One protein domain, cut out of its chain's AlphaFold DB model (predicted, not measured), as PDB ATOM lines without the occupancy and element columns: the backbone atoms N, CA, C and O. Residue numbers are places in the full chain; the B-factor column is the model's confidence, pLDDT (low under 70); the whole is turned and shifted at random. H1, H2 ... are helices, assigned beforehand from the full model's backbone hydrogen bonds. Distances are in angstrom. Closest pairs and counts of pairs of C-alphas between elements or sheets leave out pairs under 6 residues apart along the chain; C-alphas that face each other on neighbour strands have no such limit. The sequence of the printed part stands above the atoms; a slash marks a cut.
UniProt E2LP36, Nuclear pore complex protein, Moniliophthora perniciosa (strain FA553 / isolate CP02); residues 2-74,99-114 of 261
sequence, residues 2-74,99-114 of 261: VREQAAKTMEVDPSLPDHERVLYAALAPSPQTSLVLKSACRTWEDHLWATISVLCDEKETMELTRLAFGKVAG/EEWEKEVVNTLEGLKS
ATOM      1  N   VAL A   2     -12.891  19.810 -13.442       47.59
ATOM      2  CA  VAL A   2     -13.449  18.434 -13.243       47.59
ATOM      3  C   VAL A   2     -12.503  17.475 -12.496       47.59
ATOM      4  O   VAL A   2     -12.943  16.739 -11.620       47.59
ATOM      5  N   ARG A   3     -11.198  17.504 -12.799       50.88
ATOM      6  CA  ARG A   3     -10.183  16.688 -12.098       50.88
ATOM      7  C   ARG A   3      -9.945  17.137 -10.657       50.88
ATOM      8  O   ARG A   3      -9.767  16.315  -9.776       50.88
ATOM      9  N   GLU A   4      -9.983  18.440 -10.448       58.59
ATOM     10  CA  GLU A   4      -9.803  19.098  -9.157       58.59
ATOM     11  C   GLU A   4     -11.012  18.865  -8.241       58.59
ATOM     12  O   GLU A   4     -10.853  18.508  -7.085       58.59
ATOM     13  N   GLN A   5     -12.230  18.938  -8.787       62.22
ATOM     14  CA  GLN A   5     -13.465  18.607  -8.083       62.22
ATOM     15  C   GLN A   5     -13.508  17.122  -7.714       62.22
ATOM     16  O   GLN A   5     -13.957  16.777  -6.627       62.22
ATOM     17  N   ALA A   6     -13.028  16.240  -8.600       56.91
ATOM     18  CA  ALA A   6     -12.909  14.814  -8.312       56.91
ATOM     19  C   ALA A   6     -11.884  14.545  -7.198       56.91
ATOM     20  O   ALA A   6     -12.208  13.825  -6.260       56.91
ATOM     21  N   ALA A   7     -10.705  15.177  -7.246       60.72
ATOM     22  CA  ALA A   7      -9.700  15.082  -6.185       60.72
ATOM     23  C   ALA A   7     -10.238  15.609  -4.839       60.72
ATOM     24  O   ALA A   7     -10.198  14.874  -3.859       60.72
ATOM     25  N   LYS A   8     -10.876  16.792  -4.826       65.12
ATOM     26  CA  LYS A   8     -11.541  17.391  -3.648       65.12
ATOM     27  C   LYS A   8     -12.680  16.514  -3.092       65.12
ATOM     28  O   LYS A   8     -12.961  16.546  -1.901       65.12
ATOM     29  N   THR A   9     -13.346  15.716  -3.935       63.69
ATOM     30  CA  THR A   9     -14.413  14.792  -3.494       63.69
ATOM     31  C   THR A   9     -13.846  13.506  -2.890       63.69
ATOM     32  O   THR A   9     -14.393  13.002  -1.915       63.69
ATOM     33  N   MET A  10     -12.762  12.971  -3.459       61.19
ATOM     34  CA  MET A  10     -12.119  11.740  -2.978       61.19
ATOM     35  C   MET A  10     -11.340  11.972  -1.675       61.19
ATOM     36  O   MET A  10     -11.246  11.085  -0.844       61.19
ATOM     37  N   GLU A  11     -10.832  13.174  -1.450       63.00
ATOM     38  CA  GLU A  11      -9.999  13.525  -0.298       63.00
ATOM     39  C   GLU A  11     -10.718  13.477   1.069       63.00
ATOM     40  O   GLU A  11     -10.117  13.094   2.074       63.00
ATOM     41  N   VAL A  12     -12.013  13.815   1.110       63.81
ATOM     42  CA  VAL A  12     -12.836  13.817   2.340       63.81
ATOM     43  C   VAL A  12     -13.478  12.445   2.595       63.81
ATOM     44  O   VAL A  12     -14.214  12.270   3.565       63.81
ATOM     45  N   ASP A  13     -13.218  11.455   1.738       72.94
ATOM     46  CA  ASP A  13     -13.774  10.115   1.882       72.94
ATOM     47  C   ASP A  13     -13.023   9.333   2.982       72.94
ATOM     48  O   ASP A  13     -11.855   8.964   2.801       72.94
ATOM     49  N   PRO A  14     -13.665   9.036   4.133       69.56
ATOM     50  CA  PRO A  14     -13.029   8.296   5.220       69.56
ATOM     51  C   PRO A  14     -12.777   6.821   4.872       69.56
ATOM     52  O   PRO A  14     -12.156   6.115   5.664       69.56
ATOM     53  N   SER A  15     -13.270   6.331   3.727       75.88
ATOM     54  CA  SER A  15     -13.036   4.960   3.265       75.88
ATOM     55  C   SER A  15     -11.667   4.754   2.609       75.88
ATOM     56  O   SER A  15     -11.244   3.606   2.453       75.88
ATOM     57  N   LEU A  16     -10.957   5.835   2.264       78.81
ATOM     58  CA  LEU A  16      -9.643   5.757   1.633       78.81
ATOM     59  C   LEU A  16      -8.506   5.601   2.656       78.81
ATOM     60  O   LEU A  16      -8.549   6.223   3.724       78.81
ATOM     61  N   PRO A  17      -7.447   4.842   2.326       82.69
ATOM     62  CA  PRO A  17      -6.226   4.772   3.121       82.69
ATOM     63  C   PRO A  17      -5.559   6.140   3.327       82.69
ATOM     64  O   PRO A  17      -5.550   6.981   2.429       82.69
ATOM     65  N   ASP A  18      -4.906   6.329   4.477       79.00
ATOM     66  CA  ASP A  18      -4.261   7.599   4.853       79.00
ATOM     67  C   ASP A  18      -3.276   8.119   3.792       79.00
ATOM     68  O   ASP A  18      -3.272   9.306   3.477       79.00
ATOM     69  N   HIS A  19      -2.485   7.230   3.184       82.75
ATOM     70  CA  HIS A  19      -1.513   7.595   2.151       82.75
ATOM     71  C   HIS A  19      -2.166   8.087   0.848       82.75
ATOM     72  O   HIS A  19      -1.619   8.967   0.188       82.75
ATOM     73  N   GLU A  20      -3.338   7.558   0.486       82.38
ATOM     74  CA  GLU A  20      -4.080   8.011  -0.694       82.38
ATOM     75  C   GLU A  20      -4.713   9.376  -0.436       82.38
ATOM     76  O   GLU A  20      -4.644  10.252  -1.294       82.38
ATOM     77  N   ARG A  21      -5.246   9.612   0.771       81.06
ATOM     78  CA  ARG A  21      -5.789  10.927   1.148       81.06
ATOM     79  C   ARG A  21      -4.714  12.010   1.149       81.06
ATOM     80  O   ARG A  21      -4.961  13.099   0.646       81.06
ATOM     81  N   VAL A  22      -3.512  11.701   1.640       85.56
ATOM     82  CA  VAL A  22      -2.357  12.614   1.563       85.56
ATOM     83  C   VAL A  22      -1.969  12.887   0.108       85.56
ATOM     84  O   VAL A  22      -1.726  14.038  -0.247       85.56
ATOM     85  N   LEU A  23      -1.959  11.867  -0.757       84.12
ATOM     86  CA  LEU A  23      -1.675  12.042  -2.184       84.12
ATOM     87  C   LEU A  23      -2.716  12.942  -2.869       84.12
ATOM     88  O   LEU A  23      -2.347  13.833  -3.632       84.12
ATOM     89  N   TYR A  24      -4.005  12.744  -2.590       81.62
ATOM     90  CA  TYR A  24      -5.063  13.600  -3.129       81.62
ATOM     91  C   TYR A  24      -4.982  15.028  -2.582       81.62
ATOM     92  O   TYR A  24      -5.086  15.971  -3.365       81.62
ATOM     93  N   ALA A  25      -4.693  15.192  -1.289       84.06
ATOM     94  CA  ALA A  25      -4.469  16.493  -0.667       84.06
ATOM     95  C   ALA A  25      -3.255  17.232  -1.260       84.06
ATOM     96  O   ALA A  25      -3.288  18.452  -1.385       84.06
ATOM     97  N   ALA A  26      -2.206  16.508  -1.666       86.00
ATOM     98  CA  ALA A  26      -1.035  17.069  -2.341       86.00
ATOM     99  C   ALA A  26      -1.319  17.484  -3.797       86.00
ATOM    100  O   ALA A  26      -0.713  18.428  -4.300       86.00
ATOM    101  N   LEU A  27      -2.222  16.776  -4.486       84.38
ATOM    102  CA  LEU A  27      -2.610  17.068  -5.872       84.38
ATOM    103  C   LEU A  27      -3.660  18.181  -5.991       84.38
ATOM    104  O   LEU A  27      -3.749  18.809  -7.044       84.38
ATOM    105  N   ALA A  28      -4.470  18.387  -4.953       82.50
ATOM    106  CA  ALA A  28      -5.496  19.424  -4.880       82.50
ATOM    107  C   ALA A  28      -5.473  20.108  -3.497       82.50
ATOM    108  O   ALA A  28      -6.394  19.918  -2.701       82.50
ATOM    109  N   PRO A  29      -4.410  20.865  -3.179       83.31
ATOM    110  CA  PRO A  29      -4.258  21.524  -1.887       83.31
ATOM    111  C   PRO A  29      -5.357  22.569  -1.685       83.31
ATOM    112  O   PRO A  29      -5.612  23.386  -2.554       83.31
ATOM    113  N   SER A  30      -6.020  22.548  -0.535       82.31
ATOM    114  CA  SER A  30      -7.050  23.526  -0.158       82.31
ATOM    115  C   SER A  30      -7.155  23.630   1.372       82.31
ATOM    116  O   SER A  30      -6.578  22.798   2.088       82.31
ATOM    117  N   PRO A  31      -7.867  24.623   1.932       79.88
ATOM    118  CA  PRO A  31      -7.962  24.798   3.386       79.88
ATOM    119  C   PRO A  31      -8.505  23.572   4.121       79.88
ATOM    120  O   PRO A  31      -8.087  23.279   5.240       79.88
ATOM    121  N   GLN A  32      -9.410  22.831   3.478       77.62
ATOM    122  CA  GLN A  32     -10.007  21.611   4.016       77.62
ATOM    123  C   GLN A  32      -8.985  20.462   4.107       77.62
ATOM    124  O   GLN A  32      -9.035  19.671   5.048       77.62
ATOM    125  N   THR A  33      -8.018  20.432   3.185       76.88
ATOM    126  CA  THR A  33      -6.990  19.381   3.045       76.88
ATOM    127  C   THR A  33      -5.753  19.666   3.877       76.88
ATOM    128  O   THR A  33      -4.997  18.752   4.213       76.88
ATOM    129  N   SER A  34      -5.565  20.936   4.249       81.31
ATOM    130  CA  SER A  34      -4.375  21.439   4.932       81.31
ATOM    131  C   SER A  34      -4.018  20.611   6.164       81.31
ATOM    132  O   SER A  34      -2.845  20.349   6.401       81.31
ATOM    133  N   LEU A  35      -5.010  20.140   6.926       81.75
ATOM    134  CA  LEU A  35      -4.772  19.342   8.129       81.75
ATOM    135  C   LEU A  35      -4.261  17.927   7.811       81.75
ATOM    136  O   LEU A  35      -3.339  17.449   8.469       81.75
ATOM    137  N   VAL A  36      -4.816  17.275   6.784       83.31
ATOM    138  CA  VAL A  36      -4.361  15.953   6.319       83.31
ATOM    139  C   VAL A  36      -2.973  16.065   5.697       83.31
ATOM    140  O   VAL A  36      -2.093  15.268   6.016       83.31
ATOM    141  N   LEU A  37      -2.741  17.089   4.877       84.75
ATOM    142  CA  LEU A  37      -1.449  17.335   4.247       84.75
ATOM    143  C   LEU A  37      -0.364  17.633   5.295       84.75
ATOM    144  O   LEU A  37       0.679  16.984   5.292       84.75
ATOM    145  N   LYS A  38      -0.649  18.524   6.257       83.94
ATOM    146  CA  LYS A  38       0.264  18.858   7.366       83.94
ATOM    147  C   LYS A  38       0.560  17.672   8.275       83.94
ATOM    148  O   LYS A  38       1.651  17.602   8.820       83.94
ATOM    149  N   SER A  39      -0.360  16.715   8.407       85.19
ATOM    150  CA  SER A  39      -0.107  15.500   9.198       85.19
ATOM    151  C   SER A  39       0.997  14.604   8.616       85.19
ATOM    152  O   SER A  39       1.569  13.795   9.343       85.19
ATOM    153  N   ALA A  40       1.309  14.755   7.323       85.50
ATOM    154  CA  ALA A  40       2.375  14.026   6.643       85.50
ATOM    155  C   ALA A  40       3.682  14.829   6.502       85.50
ATOM    156  O   ALA A  40       4.710  14.242   6.165       85.50
ATOM    157  N   CYS A  41       3.652  16.141   6.757       87.25
ATOM    158  CA  CYS A  41       4.819  17.014   6.685       87.25
ATOM    159  C   CYS A  41       5.773  16.732   7.852       87.25
ATOM    160  O   CYS A  41       5.352  16.703   9.009       87.25
ATOM    161  N   ARG A  42       7.065  16.553   7.565       80.94
ATOM    162  CA  ARG A  42       8.085  16.263   8.589       80.94
ATOM    163  C   ARG A  42       9.095  17.384   8.719       80.94
ATOM    164  O   ARG A  42       9.476  17.740   9.833       80.94
ATOM    165  N   THR A  43       9.493  17.956   7.588       80.81
ATOM    166  CA  THR A  43      10.455  19.053   7.553       80.81
ATOM    167  C   THR A  43       9.760  20.417   7.535       80.81
ATOM    168  O   THR A  43       8.535  20.525   7.397       80.81
ATOM    169  N   TRP A  44      10.538  21.488   7.685       80.25
ATOM    170  CA  TRP A  44      10.027  22.851   7.574       80.25
ATOM    171  C   TRP A  44       9.637  23.133   6.126       80.25
ATOM    172  O   TRP A  44       8.603  23.743   5.869       80.25
ATOM    173  N   GLU A  45      10.424  22.620   5.183       82.44
ATOM    174  CA  GLU A  45      10.183  22.715   3.752       82.44
ATOM    175  C   GLU A  45       8.855  22.057   3.371       82.44
ATOM    176  O   GLU A  45       8.109  22.639   2.585       82.44
ATOM    177  N   ASP A  46       8.514  20.909   3.969       84.81
ATOM    178  CA  ASP A  46       7.227  20.243   3.740       84.81
ATOM    179  C   ASP A  46       6.056  21.124   4.200       84.81
ATOM    180  O   ASP A  46       5.073  21.299   3.476       84.81
ATOM    181  N   HIS A  47       6.160  21.702   5.401       83.00
ATOM    182  CA  HIS A  47       5.127  22.571   5.969       83.00
ATOM    183  C   HIS A  47       4.997  23.894   5.204       83.00
ATOM    184  O   HIS A  47       3.878  24.386   5.011       83.00
ATOM    185  N   LEU A  48       6.119  24.459   4.751       85.69
ATOM    186  CA  LEU A  48       6.151  25.640   3.898       85.69
ATOM    187  C   LEU A  48       5.484  25.343   2.556       85.69
ATOM    188  O   LEU A  48       4.576  26.069   2.156       85.69
ATOM    189  N   TRP A  49       5.901  24.269   1.886       89.94
ATOM    190  CA  TRP A  49       5.346  23.855   0.603       89.94
ATOM    191  C   TRP A  49       3.839  23.612   0.702       89.94
ATOM    192  O   TRP A  49       3.091  24.148  -0.115       89.94
ATOM    193  N   ALA A  50       3.376  22.889   1.725       88.06
ATOM    194  CA  ALA A  50       1.954  22.637   1.941       88.06
ATOM    195  C   ALA A  50       1.165  23.941   2.146       88.06
ATOM    196  O   ALA A  50       0.084  24.112   1.589       88.06
ATOM    197  N   THR A  51       1.715  24.880   2.918       87.19
ATOM    198  CA  THR A  51       1.063  26.165   3.207       87.19
ATOM    199  C   THR A  51       1.006  27.062   1.970       87.19
ATOM    200  O   THR A  51      -0.061  27.576   1.649       87.19
ATOM    201  N   ILE A  52       2.111  27.196   1.228       88.19
ATOM    202  CA  ILE A  52       2.151  27.963  -0.026       88.19
ATOM    203  C   ILE A  52       1.213  27.350  -1.066       88.19
ATOM    204  O   ILE A  52       0.494  28.079  -1.736       88.19
ATOM    205  N   SER A  53       1.186  26.022  -1.187       87.81
ATOM    206  CA  SER A  53       0.360  25.350  -2.192       87.81
ATOM    207  C   SER A  53      -1.135  25.590  -1.964       87.81
ATOM    208  O   SER A  53      -1.862  25.810  -2.927       87.81
ATOM    209  N   VAL A  54      -1.586  25.619  -0.703       87.06
ATOM    210  CA  VAL A  54      -2.969  25.990  -0.355       87.06
ATOM    211  C   VAL A  54      -3.251  27.456  -0.706       87.06
ATOM    212  O   VAL A  54      -4.241  27.731  -1.376       87.06
ATOM    213  N   LEU A  55      -2.360  28.379  -0.326       86.56
ATOM    214  CA  LEU A  55      -2.507  29.812  -0.624       86.56
ATOM    215  C   LEU A  55      -2.560  30.084  -2.138       86.56
ATOM    216  O   LEU A  55      -3.326  30.930  -2.604       86.56
ATOM    217  N   CYS A  56      -1.756  29.358  -2.919       86.06
ATOM    218  CA  CYS A  56      -1.773  29.431  -4.375       86.06
ATOM    219  C   CYS A  56      -3.084  28.886  -4.962       86.06
ATOM    220  O   CYS A  56      -3.659  29.566  -5.807       86.06
ATOM    221  N   ASP A  57      -3.596  27.733  -4.508       85.12
ATOM    222  CA  ASP A  57      -4.878  27.177  -4.997       85.12
ATOM    223  C   ASP A  57      -6.059  28.117  -4.700       85.12
ATOM    224  O   ASP A  57      -6.938  28.316  -5.545       85.12
ATOM    225  N   GLU A  58      -6.066  28.759  -3.526       84.12
ATOM    226  CA  GLU A  58      -7.076  29.759  -3.160       84.12
ATOM    227  C   GLU A  58      -7.030  30.979  -4.086       84.12
ATOM    228  O   GLU A  58      -8.064  31.383  -4.631       84.12
ATOM    229  N   LYS A  59      -5.831  31.529  -4.333       84.94
ATOM    230  CA  LYS A  59      -5.643  32.667  -5.244       84.94
ATOM    231  C   LYS A  59      -6.015  32.299  -6.681       84.94
ATOM    232  O   LYS A  59      -6.717  33.060  -7.345       84.94
ATOM    233  N   GLU A  60      -5.617  31.119  -7.156       83.06
ATOM    234  CA  GLU A  60      -5.992  30.610  -8.478       83.06
ATOM    235  C   GLU A  60      -7.511  30.454  -8.615       83.06
ATOM    236  O   GLU A  60      -8.096  30.910  -9.602       83.06
ATOM    237  N   THR A  61      -8.175  29.882  -7.609       83.31
ATOM    238  CA  THR A  61      -9.636  29.724  -7.582       83.31
ATOM    239  C   THR A  61     -10.346  31.079  -7.607       83.31
ATOM    240  O   THR A  61     -11.320  31.253  -8.351       83.31
ATOM    241  N   MET A  62      -9.852  32.057  -6.846       80.50
ATOM    242  CA  MET A  62     -10.382  33.419  -6.807       80.50
ATOM    243  C   MET A  62     -10.273  34.110  -8.175       80.50
ATOM    244  O   MET A  62     -11.266  34.625  -8.698       80.50
ATOM    245  N   GLU A  63      -9.104  34.043  -8.818       81.38
ATOM    246  CA  GLU A  63      -8.877  34.643 -10.136       81.38
ATOM    247  C   GLU A  63      -9.666  33.945 -11.251       81.38
ATOM    248  O   GLU A  63     -10.259  34.602 -12.115       81.38
ATOM    249  N   LEU A  64      -9.742  32.611 -11.233       79.69
ATOM    250  CA  LEU A  64     -10.552  31.846 -12.185       79.69
ATOM    251  C   LEU A  64     -12.038  32.179 -12.048       79.69
ATOM    252  O   LEU A  64     -12.729  32.339 -13.059       79.69
ATOM    253  N   THR A  65     -12.518  32.335 -10.815       76.94
ATOM    254  CA  THR A  65     -13.885  32.768 -10.520       76.94
ATOM    255  C   THR A  65     -14.126  34.170 -11.074       76.94
ATOM    256  O   THR A  65     -15.078  34.374 -11.830       76.94
ATOM    257  N   ARG A  66     -13.216  35.118 -10.828       75.94
ATOM    258  CA  ARG A  66     -13.279  36.480 -11.379       75.94
ATOM    259  C   ARG A  66     -13.369  36.491 -12.909       75.94
ATOM    260  O   ARG A  66     -14.222  37.174 -13.480       75.94
ATOM    261  N   LEU A  67     -12.542  35.693 -13.586       76.62
ATOM    262  CA  LEU A  67     -12.552  35.561 -15.048       76.62
ATOM    263  C   LEU A  67     -13.823  34.876 -15.576       76.62
ATOM    264  O   LEU A  67     -14.335  35.256 -16.634       76.62
ATOM    265  N   ALA A  68     -14.345  33.877 -14.863       69.00
ATOM    266  CA  ALA A  68     -15.578  33.179 -15.221       69.00
ATOM    267  C   ALA A  68     -16.808  34.089 -15.078       69.00
ATOM    268  O   ALA A  68     -17.611  34.182 -16.008       69.00
ATOM    269  N   PHE A  69     -16.922  34.834 -13.974       58.19
ATOM    270  CA  PHE A  69     -17.987  35.819 -13.763       58.19
ATOM    271  C   PHE A  69     -17.898  36.993 -14.748       58.19
ATOM    272  O   PHE A  69     -18.927  37.429 -15.266       58.19
ATOM    273  N   GLY A  70     -16.687  37.436 -15.106       55.50
ATOM    274  CA  GLY A  70     -16.474  38.438 -16.157       55.50
ATOM    275  C   GLY A  70     -16.960  37.993 -17.545       55.50
ATOM    276  O   GLY A  70     -17.416  38.820 -18.334       55.50
ATOM    277  N   LYS A  71     -16.929  36.686 -17.841       50.62
ATOM    278  CA  LYS A  71     -17.469  36.118 -19.090       50.62
ATOM    279  C   LYS A  71     -18.981  35.874 -19.037       50.62
ATOM    280  O   LYS A  71     -19.652  36.095 -20.041       50.62
ATOM    281  N   VAL A  72     -19.526  35.448 -17.894       48.84
ATOM    282  CA  VAL A  72     -20.967  35.160 -17.725       48.84
ATOM    283  C   VAL A  72     -21.808  36.440 -17.695       48.84
ATOM    284  O   VAL A  72     -22.854  36.491 -18.337       48.84
ATOM    285  N   ALA A  73     -21.325  37.512 -17.059       46.41
ATOM    286  CA  ALA A  73     -21.969  38.829 -17.127       46.41
ATOM    287  C   ALA A  73     -21.940  39.446 -18.547       46.41
ATOM    288  O   ALA A  73     -22.677  40.386 -18.835       46.41
ATOM    289  N   GLY A  74     -21.112  38.902 -19.449       45.16
ATOM    290  CA  GLY A  74     -21.031  39.255 -20.870       45.16
ATOM    291  C   GLY A  74     -21.903  38.396 -21.800       45.16
ATOM    292  O   GLY A  74     -21.744  38.470 -23.020       45.16
ATOM    293  N   GLU A  99      -2.713  43.751  -2.046       81.44
ATOM    294  CA  GLU A  99      -2.011  44.203  -0.836       81.44
ATOM    295  C   GLU A  99      -2.571  43.555   0.448       81.44
ATOM    296  O   GLU A  99      -1.830  43.265   1.391       81.44
ATOM    297  N   GLU A 100      -3.885  43.329   0.512       82.31
ATOM    298  CA  GLU A 100      -4.524  42.624   1.627       82.31
ATOM    299  C   GLU A 100      -4.113  41.147   1.661       82.31
ATOM    300  O   GLU A 100      -3.705  40.646   2.713       82.31
ATOM    301  N   TRP A 101      -4.121  40.485   0.502       80.38
ATOM    302  CA  TRP A 101      -3.687  39.095   0.379       80.38
ATOM    303  C   TRP A 101      -2.205  38.919   0.738       80.38
ATOM    304  O   TRP A 101      -1.857  37.996   1.469       80.38
ATOM    305  N   GLU A 102      -1.322  39.828   0.311       82.00
ATOM    306  CA  GLU A 102       0.098  39.792   0.689       82.00
ATOM    307  C   GLU A 102       0.291  39.829   2.212       82.00
ATOM    308  O   GLU A 102       1.094  39.067   2.759       82.00
ATOM    309  N   LYS A 103      -0.471  40.670   2.922       84.00
ATOM    310  CA  LYS A 103      -0.422  40.740   4.393       84.00
ATOM    311  C   LYS A 103      -0.897  39.441   5.034       84.00
ATOM    312  O   LYS A 103      -0.286  38.979   5.998       84.00
ATOM    313  N   GLU A 104      -1.962  38.842   4.512       82.50
ATOM    314  CA  GLU A 104      -2.475  37.556   4.988       82.50
ATOM    315  C   GLU A 104      -1.455  36.425   4.790       82.50
ATOM    316  O   GLU A 104      -1.197  35.651   5.718       82.50
ATOM    317  N   VAL A 105      -0.808  36.375   3.622       83.12
ATOM    318  CA  VAL A 105       0.260  35.414   3.319       83.12
ATOM    319  C   VAL A 105       1.424  35.587   4.288       83.12
ATOM    320  O   VAL A 105       1.858  34.608   4.894       83.12
ATOM    321  N   VAL A 106       1.909  36.816   4.490       85.25
ATOM    322  CA  VAL A 106       3.023  37.091   5.411       85.25
ATOM    323  C   VAL A 106       2.681  36.649   6.832       85.25
ATOM    324  O   VAL A 106       3.459  35.910   7.432       85.25
ATOM    325  N   ASN A 107       1.500  37.001   7.345       84.88
ATOM    326  CA  ASN A 107       1.060  36.586   8.682       84.88
ATOM    327  C   ASN A 107       0.970  35.055   8.813       84.88
ATOM    328  O   ASN A 107       1.350  34.478   9.834       84.88
ATOM    329  N   THR A 108       0.490  34.379   7.768       82.31
ATOM    330  CA  THR A 108       0.387  32.914   7.735       82.31
ATOM    331  C   THR A 108       1.771  32.258   7.731       82.31
ATOM    332  O   THR A 108       2.001  31.282   8.450       82.31
ATOM    333  N   LEU A 109       2.720  32.815   6.972       83.94
ATOM    334  CA  LEU A 109       4.108  32.352   6.928       83.94
ATOM    335  C   LEU A 109       4.864  32.639   8.232       83.94
ATOM    336  O   LEU A 109       5.662  31.812   8.666       83.94
ATOM    337  N   GLU A 110       4.588  33.753   8.911       83.50
ATOM    338  CA  GLU A 110       5.141  34.027  10.243       83.50
ATOM    339  C   GLU A 110       4.713  32.969  11.268       83.50
ATOM    340  O   GLU A 110       5.516  32.570  12.116       83.50
ATOM    341  N   GLY A 111       3.493  32.433  11.148       78.56
ATOM    342  CA  GLY A 111       3.019  31.314  11.966       78.56
ATOM    343  C   GLY A 111       3.884  30.052  11.839       78.56
ATOM    344  O   GLY A 111       4.105  29.348  12.832       78.56
ATOM    345  N   LEU A 112       4.459  29.800  10.655       76.81
ATOM    346  CA  LEU A 112       5.342  28.653  10.399       76.81
ATOM    347  C   LEU A 112       6.702  28.760  11.092       76.81
ATOM    348  O   LEU A 112       7.364  27.740  11.269       76.81
ATOM    349  N   LYS A 113       7.110  29.951  11.549       72.00
ATOM    350  CA  LYS A 113       8.348  30.132  12.329       72.00
ATOM    351  C   LYS A 113       8.358  29.292  13.610       72.00
ATOM    352  O   LYS A 113       9.419  28.953  14.122       72.00
ATOM    353  N   SER A 114       7.174  28.987  14.139       68.81
ATOM    354  CA  SER A 114       6.991  28.213  15.370       68.81
ATOM    355  C   SER A 114       6.738  26.718  15.141       68.81
ATOM    356  O   SER A 114       6.549  25.984  16.111       68.81
TER     357      SER A 114
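What this domain is: This is residues 2 to 74 and 99 to 114 of the 261 residues of the protein "Nuclear pore complex protein" of Moniliophthora perniciosa (strain FA553 / isolate CP02) (UniProt E2LP36). Five helices zigzag through a flat slab in chain order, each touching the next, from H1 on one side to H5 on the other. The long helix H4 has H3 and H5 packed on opposite sides of its first part, while residues 60 to 74 stick out as a free arm. The printed part has 89 residues with five named helices, H1 to H5, and no named strand: its class is all helix. It is only just loose, close to compact, with a radius of gyration of the C-alphas of 14.9 A and spans of 46 by 34 by 15 A.

Where its parts are: H1, residues 2 to 11, begins at C-alpha 2 (-13.449, 18.434, -13.243) and is 14.3 A long. H2, residues 18 to 27, is 14.4 A long, and H3, residues 34 to 40, 10.2 A. H4, residues 44 to 72, runs 41.9 A from C-alpha 44 (10.027, 22.851, 7.574). H5, residues 99 to 112, is 20.5 A long and ends at C-alpha 112 (5.342, 28.653, 10.399).

How they stand to each other: H1 and H2 form a helical hairpin and touch at a shallow tilt of 29 degrees; their closest C-alphas, Glu 11 and Arg 21, are 5.2 A apart. H2 touches H3 at a steep tilt of 56 degrees, closest at the C-alphas of Val 22 and Leu 37, 5.5 A. H3 and H4 form a second hairpin, at 30 degrees; H4 touches H3 with residues 46 to 54 alone, closest at the C-alphas of Lys 38 and His 47, 6.3 A. H4 touches H5 with residues 44 to 55 alone, at 23 degrees and opposite ways, closest at the C-alphas of Leu 48 and Leu 112, 7.2 A. H3 and H5 are apart. Every O i to N i+4 pair is within hydrogen-bond range in H1, H2 and H4, against 2 of 3 in H3 and 9 of 10 in H5.

The domain as a whole: The C-alphas farthest apart, Arg 42 and Gly 74, are 47.4 A apart. Residues 75 to 98 are not printed, and C-alphas 74 and 99 are 28.1 A apart across the cut. Of the links printed whole, none is long. The pLDDT is under 70 at residues 2 to 12, 14, 68 to 74 and 114.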